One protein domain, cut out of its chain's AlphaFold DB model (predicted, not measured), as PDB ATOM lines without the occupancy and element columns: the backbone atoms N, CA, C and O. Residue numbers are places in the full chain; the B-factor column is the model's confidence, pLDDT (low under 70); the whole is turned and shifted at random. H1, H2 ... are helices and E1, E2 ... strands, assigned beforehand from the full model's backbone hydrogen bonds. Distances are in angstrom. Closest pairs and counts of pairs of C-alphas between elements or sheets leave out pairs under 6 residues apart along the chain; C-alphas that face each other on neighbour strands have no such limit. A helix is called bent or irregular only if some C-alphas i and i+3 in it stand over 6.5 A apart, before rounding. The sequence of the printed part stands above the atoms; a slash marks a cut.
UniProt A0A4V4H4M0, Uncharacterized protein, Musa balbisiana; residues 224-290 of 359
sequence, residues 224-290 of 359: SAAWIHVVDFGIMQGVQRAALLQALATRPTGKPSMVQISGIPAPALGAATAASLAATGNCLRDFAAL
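Overview. This is residues 224 to 290 of the 359 residues of an uncharacterized protein of Musa balbisiana (UniProt A0A4V4H4M0). Two parallel strands, E1 and E2, lie side by side as a narrow, elongated slab, and two helices, H1 and H2, cover one of its faces while the other face is bare. Each strand is followed by a helix that folds back along it; H2 begins with an irregular, kinked stretch at one end of the long axis. The printed part has 67 residues, with two named strands and two named helices in the order E1, H1, E2, H2, and its class is mixed, helices and strands. The sheet has the order E1, E2, and is parallel. The whole is only just compact, close to loose, with a radius of gyration of the C-alphas of 12.6 A and spans of 41 by 22 by 15 A.

Along the chain. E1 is residues 227 to 235, 20.7 A from first to last C-alpha, and C-alpha 227 stands at (152.557, 196.109, 143.834). H1 is residues 239 to 250, 17.1 A long, beginning at C-alpha 239 at (158.340, 176.501, 148.683). E2 is residues 258 to 265, 22.3 A long. H2 is residues 267 to 289, 28.9 A from first to last C-alpha, and C-alpha 289 stands at (150.051, 181.317, 136.172). H2 is irregular, with C-alphas 268 and 271 9.1 A apart, and has a kink of 98 degrees near residue 274.

Arrangement. E1 and E2 are parallel neighbours, with 15 degrees between their directions. The C-alphas of His 229 and Gln 260, which face each other, are 4.6 A apart. N 230 and O 260, at 2.8 A, and N 262 and O 230, at 2.8 A, are within hydrogen-bond range. E1, H1 and E2 form a strand-helix-strand unit, two parallel neighbour strands with a helix between them along the chain, and its crossover is right-handed. H1 and E1 are near each other, with 6 pairs of C-alphas within 10 A. The closest C-alphas of H1 and E2, those of Leu 245 and Val 259, are 8.0 A apart. The closest C-alphas of E2 and H2, those of Pro 265 and Thr 273, are 6.6 A apart. H1 and H2 touch, at a shallow tilt of 23 degrees, the same way, though the line of H2 is a rough one. Their closest C-alphas, those of Ala 242 and Leu 284, are 6.2 A apart; H1 touches H2 with residues 241 to 245 alone. In H1 every O i to N i+4 pair is within hydrogen-bond range; in H2 14 of 19 are.

Size, cuts and confidence. The two C-alphas farthest apart, those of Pro 252 and Ala 271, are 41.3 A apart. The printed part has no cut. The links E1 to H1 and E2 to H2 are tight, and H1 to E2 is short. The mean pLDDT of the printed part is 90.6, and no printed residue is under 70.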
ATOM      1  N   SER A 224     147.343 196.758 151.780       93.38
ATOM      2  CA  SER A 224     146.867 197.790 150.844       93.38
ATOM      3  C   SER A 224     147.707 197.929 149.567       93.38
ATOM      4  O   SER A 224     147.324 198.654 148.648       93.38
ATOM      5  N   ALA A 225     148.849 197.242 149.474       96.56
ATOM      6  CA  ALA A 225     149.774 197.386 148.358       96.56
ATOM      7  C   ALA A 225     149.287 196.609 147.128       96.56
ATOM      8  O   ALA A 225     149.082 195.395 147.180       96.56
ATOM      9  N   ALA A 226     149.144 197.293 145.992       94.31
ATOM     10  CA  ALA A 226     148.833 196.650 144.714       94.31
ATOM     11  C   ALA A 226     150.077 196.027 144.049       94.31
ATOM     12  O   ALA A 226     149.946 195.135 143.213       94.31
ATOM     13  N   TRP A 227     151.270 196.517 144.396       96.75
ATOM     14  CA  TRP A 227     152.557 196.109 143.834       96.75
ATOM     15  C   TRP A 227     153.464 195.706 144.992       96.75
ATOM     16  O   TRP A 227     153.687 196.501 145.904       96.75
ATOM     17  N   ILE A 228     153.944 194.465 144.982       97.38
ATOM     18  CA  ILE A 228     154.737 193.898 146.077       97.38
ATOM     19  C   ILE A 228     156.060 193.398 145.512       97.38
ATOM     20  O   ILE A 228     156.070 192.603 144.576       97.38
ATOM     21  N   HIS A 229     157.172 193.820 146.108       97.69
ATOM     22  CA  HIS A 229     158.497 193.284 145.806       97.69
ATOM     23  C   HIS A 229     159.051 192.574 147.036       97.69
ATOM     24  O   HIS A 229     159.231 193.176 148.091       97.69
ATOM     25  N   VAL A 230     159.293 191.275 146.899       96.88
ATOM     26  CA  VAL A 230     159.891 190.430 147.930       96.88
ATOM     27  C   VAL A 230     161.354 190.202 147.582       96.88
ATOM     28  O   VAL A 230     161.663 189.681 146.511       96.88
ATOM     29  N   VAL A 231     162.250 190.546 148.503       96.81
ATOM     30  CA  VAL A 231     163.671 190.195 148.415       96.81
ATOM     31  C   VAL A 231     163.934 189.042 149.379       96.81
ATOM     32  O   VAL A 231     163.771 189.191 150.588       96.81
ATOM     33  N   ASP A 232     164.283 187.878 148.837       94.69
ATOM     34  CA  ASP A 232     164.470 186.634 149.582       94.69
ATOM     35  C   ASP A 232     165.958 186.309 149.738       94.69
ATOM     36  O   ASP A 232     166.615 185.891 148.784       94.69
ATOM     37  N   PHE A 233     166.490 186.514 150.942       94.06
ATOM     38  CA  PHE A 233     167.866 186.165 151.280       94.06
ATOM     39  C   PHE A 233     167.946 184.701 151.701       94.06
ATOM     40  O   PHE A 233     167.431 184.322 152.751       94.06
ATOM     41  N   GLY A 234     168.642 183.889 150.910       89.62
ATOM     42  CA  GLY A 234     168.764 182.458 151.158       89.62
ATOM     43  C   GLY A 234     167.675 181.633 150.479       89.62
ATOM     44  O   GLY A 234     167.259 180.608 151.019       89.62
ATOM     45  N   ILE A 235     167.210 182.056 149.299       89.88
ATOM     46  CA  ILE A 235     166.238 181.266 148.546       89.88
ATOM     47  C   ILE A 235     166.843 179.899 148.184       89.88
ATOM     48  O   ILE A 235     167.998 179.788 147.764       89.88
ATOM     49  N   MET A 236     166.032 178.863 148.376       85.44
ATOM     50  CA  MET A 236     166.317 177.474 148.010       85.44
ATOM     51  C   MET A 236     165.327 177.053 146.910       85.44
ATOM     52  O   MET A 236     165.370 177.588 145.813       85.44
ATOM     53  N   GLN A 237     164.369 176.171 147.219       84.12
ATOM     54  CA  GLN A 237     163.400 175.591 146.269       84.12
ATOM     55  C   GLN A 237     162.117 176.429 146.077       84.12
ATOM     56  O   GLN A 237     161.154 175.974 145.470       84.12
ATOM     57  N   GLY A 238     162.031 177.624 146.671       88.06
ATOM     58  CA  GLY A 238     160.873 178.518 146.509       88.06
ATOM     59  C   GLY A 238     159.575 178.093 147.216       88.06
ATOM     60  O   GLY A 238     158.576 178.796 147.093       88.06
ATOM     61  N   VAL A 239     159.558 177.013 148.006       89.31
ATOM     62  CA  VAL A 239     158.340 176.501 148.683       89.31
ATOM     63  C   VAL A 239     157.635 177.567 149.536       89.31
ATOM     64  O   VAL A 239     156.419 177.731 149.450       89.31
ATOM     65  N   GLN A 240     158.386 178.346 150.321       93.50
ATOM     66  CA  GLN A 240     157.819 179.453 151.101       93.50
ATOM     67  C   GLN A 240     157.154 180.504 150.201       93.50
ATOM     68  O   GLN A 240     156.101 181.044 150.545       93.50
ATOM     69  N   ARG A 241     157.766 180.789 149.046       95.69
ATOM     70  CA  ARG A 241     157.299 181.796 148.091       95.69
ATOM     71  C   ARG A 241     156.049 181.341 147.352       95.69
ATOM     72  O   ARG A 241     155.145 182.151 147.196       95.69
ATOM     73  N   ALA A 242     155.931 180.057 147.013       94.62
ATOM     74  CA  ALA A 242     154.685 179.489 146.496       94.62
ATOM     75  C   ALA A 242     153.532 179.664 147.505       94.62
ATOM     76  O   ALA A 242     152.469 180.183 147.161       94.62
ATOM     77  N   ALA A 243     153.768 179.343 148.783       94.19
ATOM     78  CA  ALA A 243     152.774 179.551 149.837       94.19
ATOM     79  C   ALA A 243     152.400 181.039 150.021       94.19
ATOM     80  O   ALA A 243     151.229 181.361 150.228       94.19
ATOM     81  N   LEU A 244     153.367 181.956 149.901       96.62
ATOM     82  CA  LEU A 244     153.115 183.400 149.961       96.62
ATOM     83  C   LEU A 244     152.265 183.878 148.779       96.62
ATOM     84  O   LEU A 244     151.314 184.628 148.981       96.62
ATOM     85  N   LEU A 245     152.579 183.436 147.558       96.19
ATOM     86  CA  LEU A 245     151.807 183.770 146.358       96.19
ATOM     87  C   LEU A 245     150.350 183.320 146.500       96.19
ATOM     88  O   LEU A 245     149.440 184.090 146.192       96.19
ATOM     89  N   GLN A 246     150.120 182.119 147.039       94.81
ATOM     90  CA  GLN A 246     148.773 181.634 147.327       94.81
ATOM     91  C   GLN A 246     148.050 182.532 148.341       94.81
ATOM     92  O   GLN A 246     146.914 182.944 148.088       94.81
ATOM     93  N   ALA A 247     148.708 182.872 149.453       94.94
ATOM     94  CA  ALA A 247     148.133 183.708 150.504       94.94
ATOM     95  C   ALA A 247     147.796 185.125 150.006       94.94
ATOM     96  O   ALA A 247     146.687 185.611 150.230       94.94
ATOM     97  N   LEU A 248     148.707 185.758 149.259       95.75
ATOM     98  CA  LEU A 248     148.484 187.063 148.627       95.75
ATOM     99  C   LEU A 248     147.331 187.022 147.633       95.75
ATOM    100  O   LEU A 248     146.574 187.981 147.509       95.75
ATOM    101  N   ALA A 249     147.170 185.909 146.927       92.88
ATOM    102  CA  ALA A 249     146.092 185.776 145.978       92.88
ATOM    103  C   ALA A 249     144.730 185.622 146.686       92.88
ATOM    104  O   ALA A 249     143.722 186.090 146.159       92.88
ATOM    105  N   THR A 250     144.644 184.964 147.847       92.12
ATOM    106  CA  THR A 250     143.391 184.799 148.620       92.12
ATOM    107  C   THR A 250     143.143 185.879 149.675       92.12
ATOM    108  O   THR A 250     142.180 185.760 150.430       92.12
ATOM    109  N   ARG A 251     143.995 186.905 149.783       92.75
ATOM    110  CA  ARG A 251     143.865 187.903 150.854       92.75
ATOM    111  C   ARG A 251     142.565 188.724 150.731       92.75
ATOM    112  O   ARG A 251     142.098 188.941 149.609       92.75
ATOM    113  N   PRO A 252     142.007 189.239 151.844       90.75
ATOM    114  CA  PRO A 252     140.713 189.934 151.849       90.75
ATOM    115  C   PRO A 252     140.637 191.162 150.935       90.75
ATOM    116  O   PRO A 252     139.598 191.419 150.334       90.75
ATOM    117  N   THR A 253     141.741 191.895 150.783       91.69
ATOM    118  CA  THR A 253     141.835 193.091 149.927       91.69
ATOM    119  C   THR A 253     141.967 192.782 148.435       91.69
ATOM    120  O   THR A 253     142.060 193.696 147.617       91.69
ATOM    121  N   GLY A 254     141.950 191.500 148.059       90.38
ATOM    122  CA  GLY A 254     142.090 191.046 146.683       90.38
ATOM    123  C   GLY A 254     143.545 190.843 146.256       90.38
ATOM    124  O   GLY A 254     144.492 191.297 146.903       90.38
ATOM    125  N   LYS A 255     143.720 190.119 145.144       92.25
ATOM    126  CA  LYS A 255     145.040 189.771 144.601       92.25
ATOM    127  C   LYS A 255     145.807 191.045 144.194       92.25
ATOM    128  O   LYS A 255     145.229 191.865 143.478       92.25
ATOM    129  N   PRO A 256     147.095 191.190 144.562       94.12
ATOM    130  CA  PRO A 256     147.951 192.249 144.033       94.12
ATOM    131  C   PRO A 256     147.988 192.251 142.499       94.12
ATOM    132  O   PRO A 256     147.902 191.198 141.860       94.12
ATOM    133  N   SER A 257     148.162 193.428 141.902       94.06
ATOM    134  CA  SER A 257     148.367 193.578 140.458       94.06
ATOM    135  C   SER A 257     149.694 192.967 140.015       94.06
ATOM    136  O   SER A 257     149.757 192.364 138.947       94.06
ATOM    137  N   MET A 258     150.737 193.095 140.841       94.75
ATOM    138  CA  MET A 258     152.066 192.572 140.542       94.75
ATOM    139  C   MET A 258     152.782 192.105 141.811       94.75
ATOM    140  O   MET A 258     152.768 192.793 142.833       94.75
ATOM    141  N   VAL A 259     153.430 190.942 141.723       96.19
ATOM    142  CA  VAL A 259     154.346 190.433 142.748       96.19
ATOM    143  C   VAL A 259     155.677 190.118 142.078       96.19
ATOM    144  O   VAL A 259     155.738 189.266 141.194       96.19
ATOM    145  N   GLN A 260     156.733 190.804 142.499       96.56
ATOM    146  CA  GLN A 260     158.103 190.555 142.071       96.56
ATOM    147  C   GLN A 260     158.859 189.836 143.185       96.56
ATOM    148  O   GLN A 260     158.718 190.181 144.358       96.56
ATOM    149  N   ILE A 261     159.677 188.847 142.824       96.19
ATOM    150  CA  ILE A 261     160.520 188.112 143.769       96.19
ATOM    151  C   ILE A 261     161.963 188.180 143.279       96.19
ATOM    152  O   ILE A 261     162.274 187.703 142.190       96.19
ATOM    153  N   SER A 262     162.838 188.765 144.090       95.00
ATOM    154  CA  SER A 262     164.287 188.746 143.891       95.00
ATOM    155  C   SER A 262     164.898 187.778 144.891       95.00
ATOM    156  O   SER A 262     164.853 188.023 146.092       95.00
ATOM    157  N   GLY A 263     165.437 186.665 144.402       92.88
ATOM    158  CA  GLY A 263     166.043 185.633 145.235       92.88
ATOM    159  C   GLY A 263     167.563 185.728 145.249       92.88
ATOM    160  O   GLY A 263     168.193 185.696 144.195       92.88
ATOM    161  N   ILE A 264     168.149 185.808 146.440       92.31
ATOM    162  CA  ILE A 264     169.589 185.672 146.667       92.31
ATOM    163  C   ILE A 264     169.820 184.233 147.144       92.31
ATOM    164  O   ILE A 264     169.237 183.851 148.163       92.31
ATOM    165  N   PRO A 265     170.603 183.410 146.423       88.81
ATOM    166  CA  PRO A 265     170.708 181.981 146.704       88.81
ATOM    167  C   PRO A 265     171.304 181.717 148.085       88.81
ATOM    168  O   PRO A 265     172.241 182.395 148.510       88.81
ATOM    169  N   ALA A 266     170.802 180.689 148.767       85.12
ATOM    170  CA  ALA A 266     171.466 180.201 149.967       85.12
ATOM    171  C   ALA A 266     172.840 179.600 149.616       85.12
ATOM    172  O   ALA A 266     172.948 178.882 148.616       85.12
ATOM    173  N   PRO A 267     173.870 179.777 150.470       80.44
ATOM    174  CA  PRO A 267     175.171 179.130 150.281       80.44
ATOM    175  C   PRO A 267     175.082 177.603 150.132       80.44
ATOM    176  O   PRO A 267     175.898 176.996 149.446       80.44
ATOM    177  N   ALA A 268     174.054 176.989 150.727       75.56
ATOM    178  CA  ALA A 268     173.795 175.554 150.666       75.56
ATOM    179  C   ALA A 268     173.483 175.016 149.254       75.56
ATOM    180  O   ALA A 268     173.572 173.811 149.038       75.56
ATOM    181  N   LEU A 269     173.149 175.874 148.280       73.19
ATOM    182  CA  LEU A 269     172.953 175.461 146.883       73.19
ATOM    183  C   LEU A 269     174.273 175.124 146.158       73.19
ATOM    184  O   LEU A 269     174.249 174.528 145.079       73.19
ATOM    185  N   GLY A 270     175.423 175.474 146.743       74.12
ATOM    186  CA  GLY A 270     176.741 175.082 146.244       74.12
ATOM    187  C   GLY A 270     177.044 175.578 144.825       74.12
ATOM    188  O   GLY A 270     176.676 176.681 144.433       74.12
ATOM    189  N   ALA A 271     177.744 174.761 144.036       72.25
ATOM    190  CA  ALA A 271     178.204 175.136 142.694       72.25
ATOM    191  C   ALA A 271     177.087 175.197 141.630       72.25
ATOM    192  O   ALA A 271     177.280 175.793 140.574       72.25
ATOM    193  N   ALA A 272     175.913 174.610 141.893       72.88
ATOM    194  CA  ALA A 272     174.796 174.529 140.946       72.88
ATOM    195  C   ALA A 272     173.722 175.620 141.163       72.88
ATOM    196  O   ALA A 272     172.570 175.468 140.745       72.88
ATOM    197  N   THR A 273     174.083 176.730 141.815       80.56
ATOM    198  CA  THR A 273     173.169 177.824 142.199       80.56
ATOM    199  C   THR A 273     172.356 178.372 141.032       80.56
ATOM    200  O   THR A 273     171.141 178.499 141.155       80.56
ATOM    201  N   ALA A 274     172.984 178.654 139.888       85.81
ATOM    202  CA  ALA A 274     172.302 179.257 138.742       85.81
ATOM    203  C   ALA A 274     171.186 178.360 138.178       85.81
ATOM    204  O   ALA A 274     170.064 178.824 137.972       85.81
ATOM    205  N   ALA A 275     171.464 177.066 137.982       86.12
ATOM    206  CA  ALA A 275     170.480 176.111 137.473       86.12
ATOM    207  C   ALA A 275     169.332 175.891 138.472       86.12
ATOM    208  O   ALA A 275     168.164 175.893 138.086       86.12
ATOM    209  N   SER A 276     169.654 175.770 139.766       85.19
ATOM    210  CA  SER A 276     168.655 175.600 140.827       85.19
ATOM    211  C   SER A 276     167.739 176.823 140.970       85.19
ATOM    212  O   SER A 276     166.518 176.682 141.078       85.19
ATOM    213  N   LEU A 277     168.302 178.033 140.895       89.06
ATOM    214  CA  LEU A 277     167.532 179.276 140.899       89.06
ATOM    215  C   LEU A 277     166.654 179.413 139.657       89.06
ATOM    216  O   LEU A 277     165.498 179.812 139.779       89.06
ATOM    217  N   ALA A 278     167.171 179.071 138.475       91.00
ATOM    218  CA  ALA A 278     166.398 179.114 137.237       91.00
ATOM    219  C   ALA A 278     165.196 178.159 137.299       91.00
ATOM    220  O   ALA A 278     164.075 178.567 136.992       91.00
ATOM    221  N   ALA A 279     165.411 176.925 137.768       90.44
ATOM    222  CA  ALA A 279     164.345 175.949 137.982       90.44
ATOM    223  C   ALA A 279     163.312 176.456 138.999       90.44
ATOM    224  O   ALA A 279     162.116 176.442 138.724       90.44
ATOM    225  N   THR A 280     163.765 176.997 140.132       91.81
ATOM    226  CA  THR A 280     162.886 177.584 141.156       91.81
ATOM    227  C   THR A 280     162.072 178.758 140.605       91.81
ATOM    228  O   THR A 280     160.874 178.865 140.866       91.81
ATOM    229  N   GLY A 281     162.694 179.626 139.806       94.12
ATOM    230  CA  GLY A 281     162.026 180.749 139.155       94.12
ATOM    231  C   GLY A 281     160.963 180.306 138.149       94.12
ATOM    232  O   GLY A 281     159.871 180.870 138.148       94.12
ATOM    233  N   ASN A 282     161.252 179.285 137.333       94.38
ATOM    234  CA  ASN A 282     160.272 178.663 136.432       94.38
ATOM    235  C   ASN A 282     159.083 178.110 137.222       94.38
ATOM    236  O   ASN A 282     157.951 178.527 137.001       94.38
ATOM    237  N   CYS A 283     159.361 177.283 138.226       93.31
ATOM    238  CA  CYS A 283     158.371 176.694 139.118       93.31
ATOM    239  C   CYS A 283     157.431 177.734 139.755       93.31
ATOM    240  O   CYS A 283     156.216 177.544 139.796       93.31
ATOM    241  N   LEU A 284     157.972 178.858 140.237       95.25
ATOM    242  CA  LEU A 284     157.169 179.936 140.820       95.25
ATOM    243  C   LEU A 284     156.337 180.688 139.777       95.25
ATOM    244  O   LEU A 284     155.211 181.086 140.081       95.25
ATOM    245  N   ARG A 285     156.864 180.881 138.561       94.12
ATOM    246  CA  ARG A 285     156.105 181.474 137.451       94.12
ATOM    247  C   ARG A 285     154.935 180.589 137.045       94.12
ATOM    248  O   ARG A 285     153.820 181.092 136.938       94.12
ATOM    249  N   ASP A 286     155.179 179.294 136.892       93.31
ATOM    250  CA  ASP A 286     154.150 178.324 136.522       93.31
ATOM    251  C   ASP A 286     153.063 178.265 137.597       93.31
ATOM    252  O   ASP A 286     151.875 178.370 137.292       93.31
ATOM    253  N   PHE A 287     153.462 178.224 138.873       91.69
ATOM    254  CA  PHE A 287     152.536 178.282 140.002       91.69
ATOM    255  C   PHE A 287     151.689 179.566 140.001       91.69
ATOM    256  O   PHE A 287     150.480 179.514 140.227       91.69
ATOM    257  N   ALA A 288     152.294 180.723 139.714       91.00
ATOM    258  CA  ALA A 288     151.587 182.003 139.647       91.00
ATOM    259  C   ALA A 288     150.620 182.106 138.450       91.00
ATOM    260  O   ALA A 288     149.656 182.876 138.511       91.00
ATOM    261  N   ALA A 289     150.872 181.349 137.378       87.38
ATOM    262  CA  ALA A 289     150.051 181.317 136.172       87.38
ATOM    263  C   ALA A 289     148.824 180.393 136.285       87.38
ATOM    264  O   ALA A 289     147.911 180.504 135.464       87.38
ATOM    265  N   LEU A 290     148.770 179.503 137.286       77.81
ATOM    266  CA  LEU A 290     147.667 178.555 137.440       77.81
ATOM    267  C   LEU A 290     146.310 179.281 137.569       77.81
ATOM    268  O   LEU A 290     146.125 180.107 138.474       77.81
TER     269      LEU A 290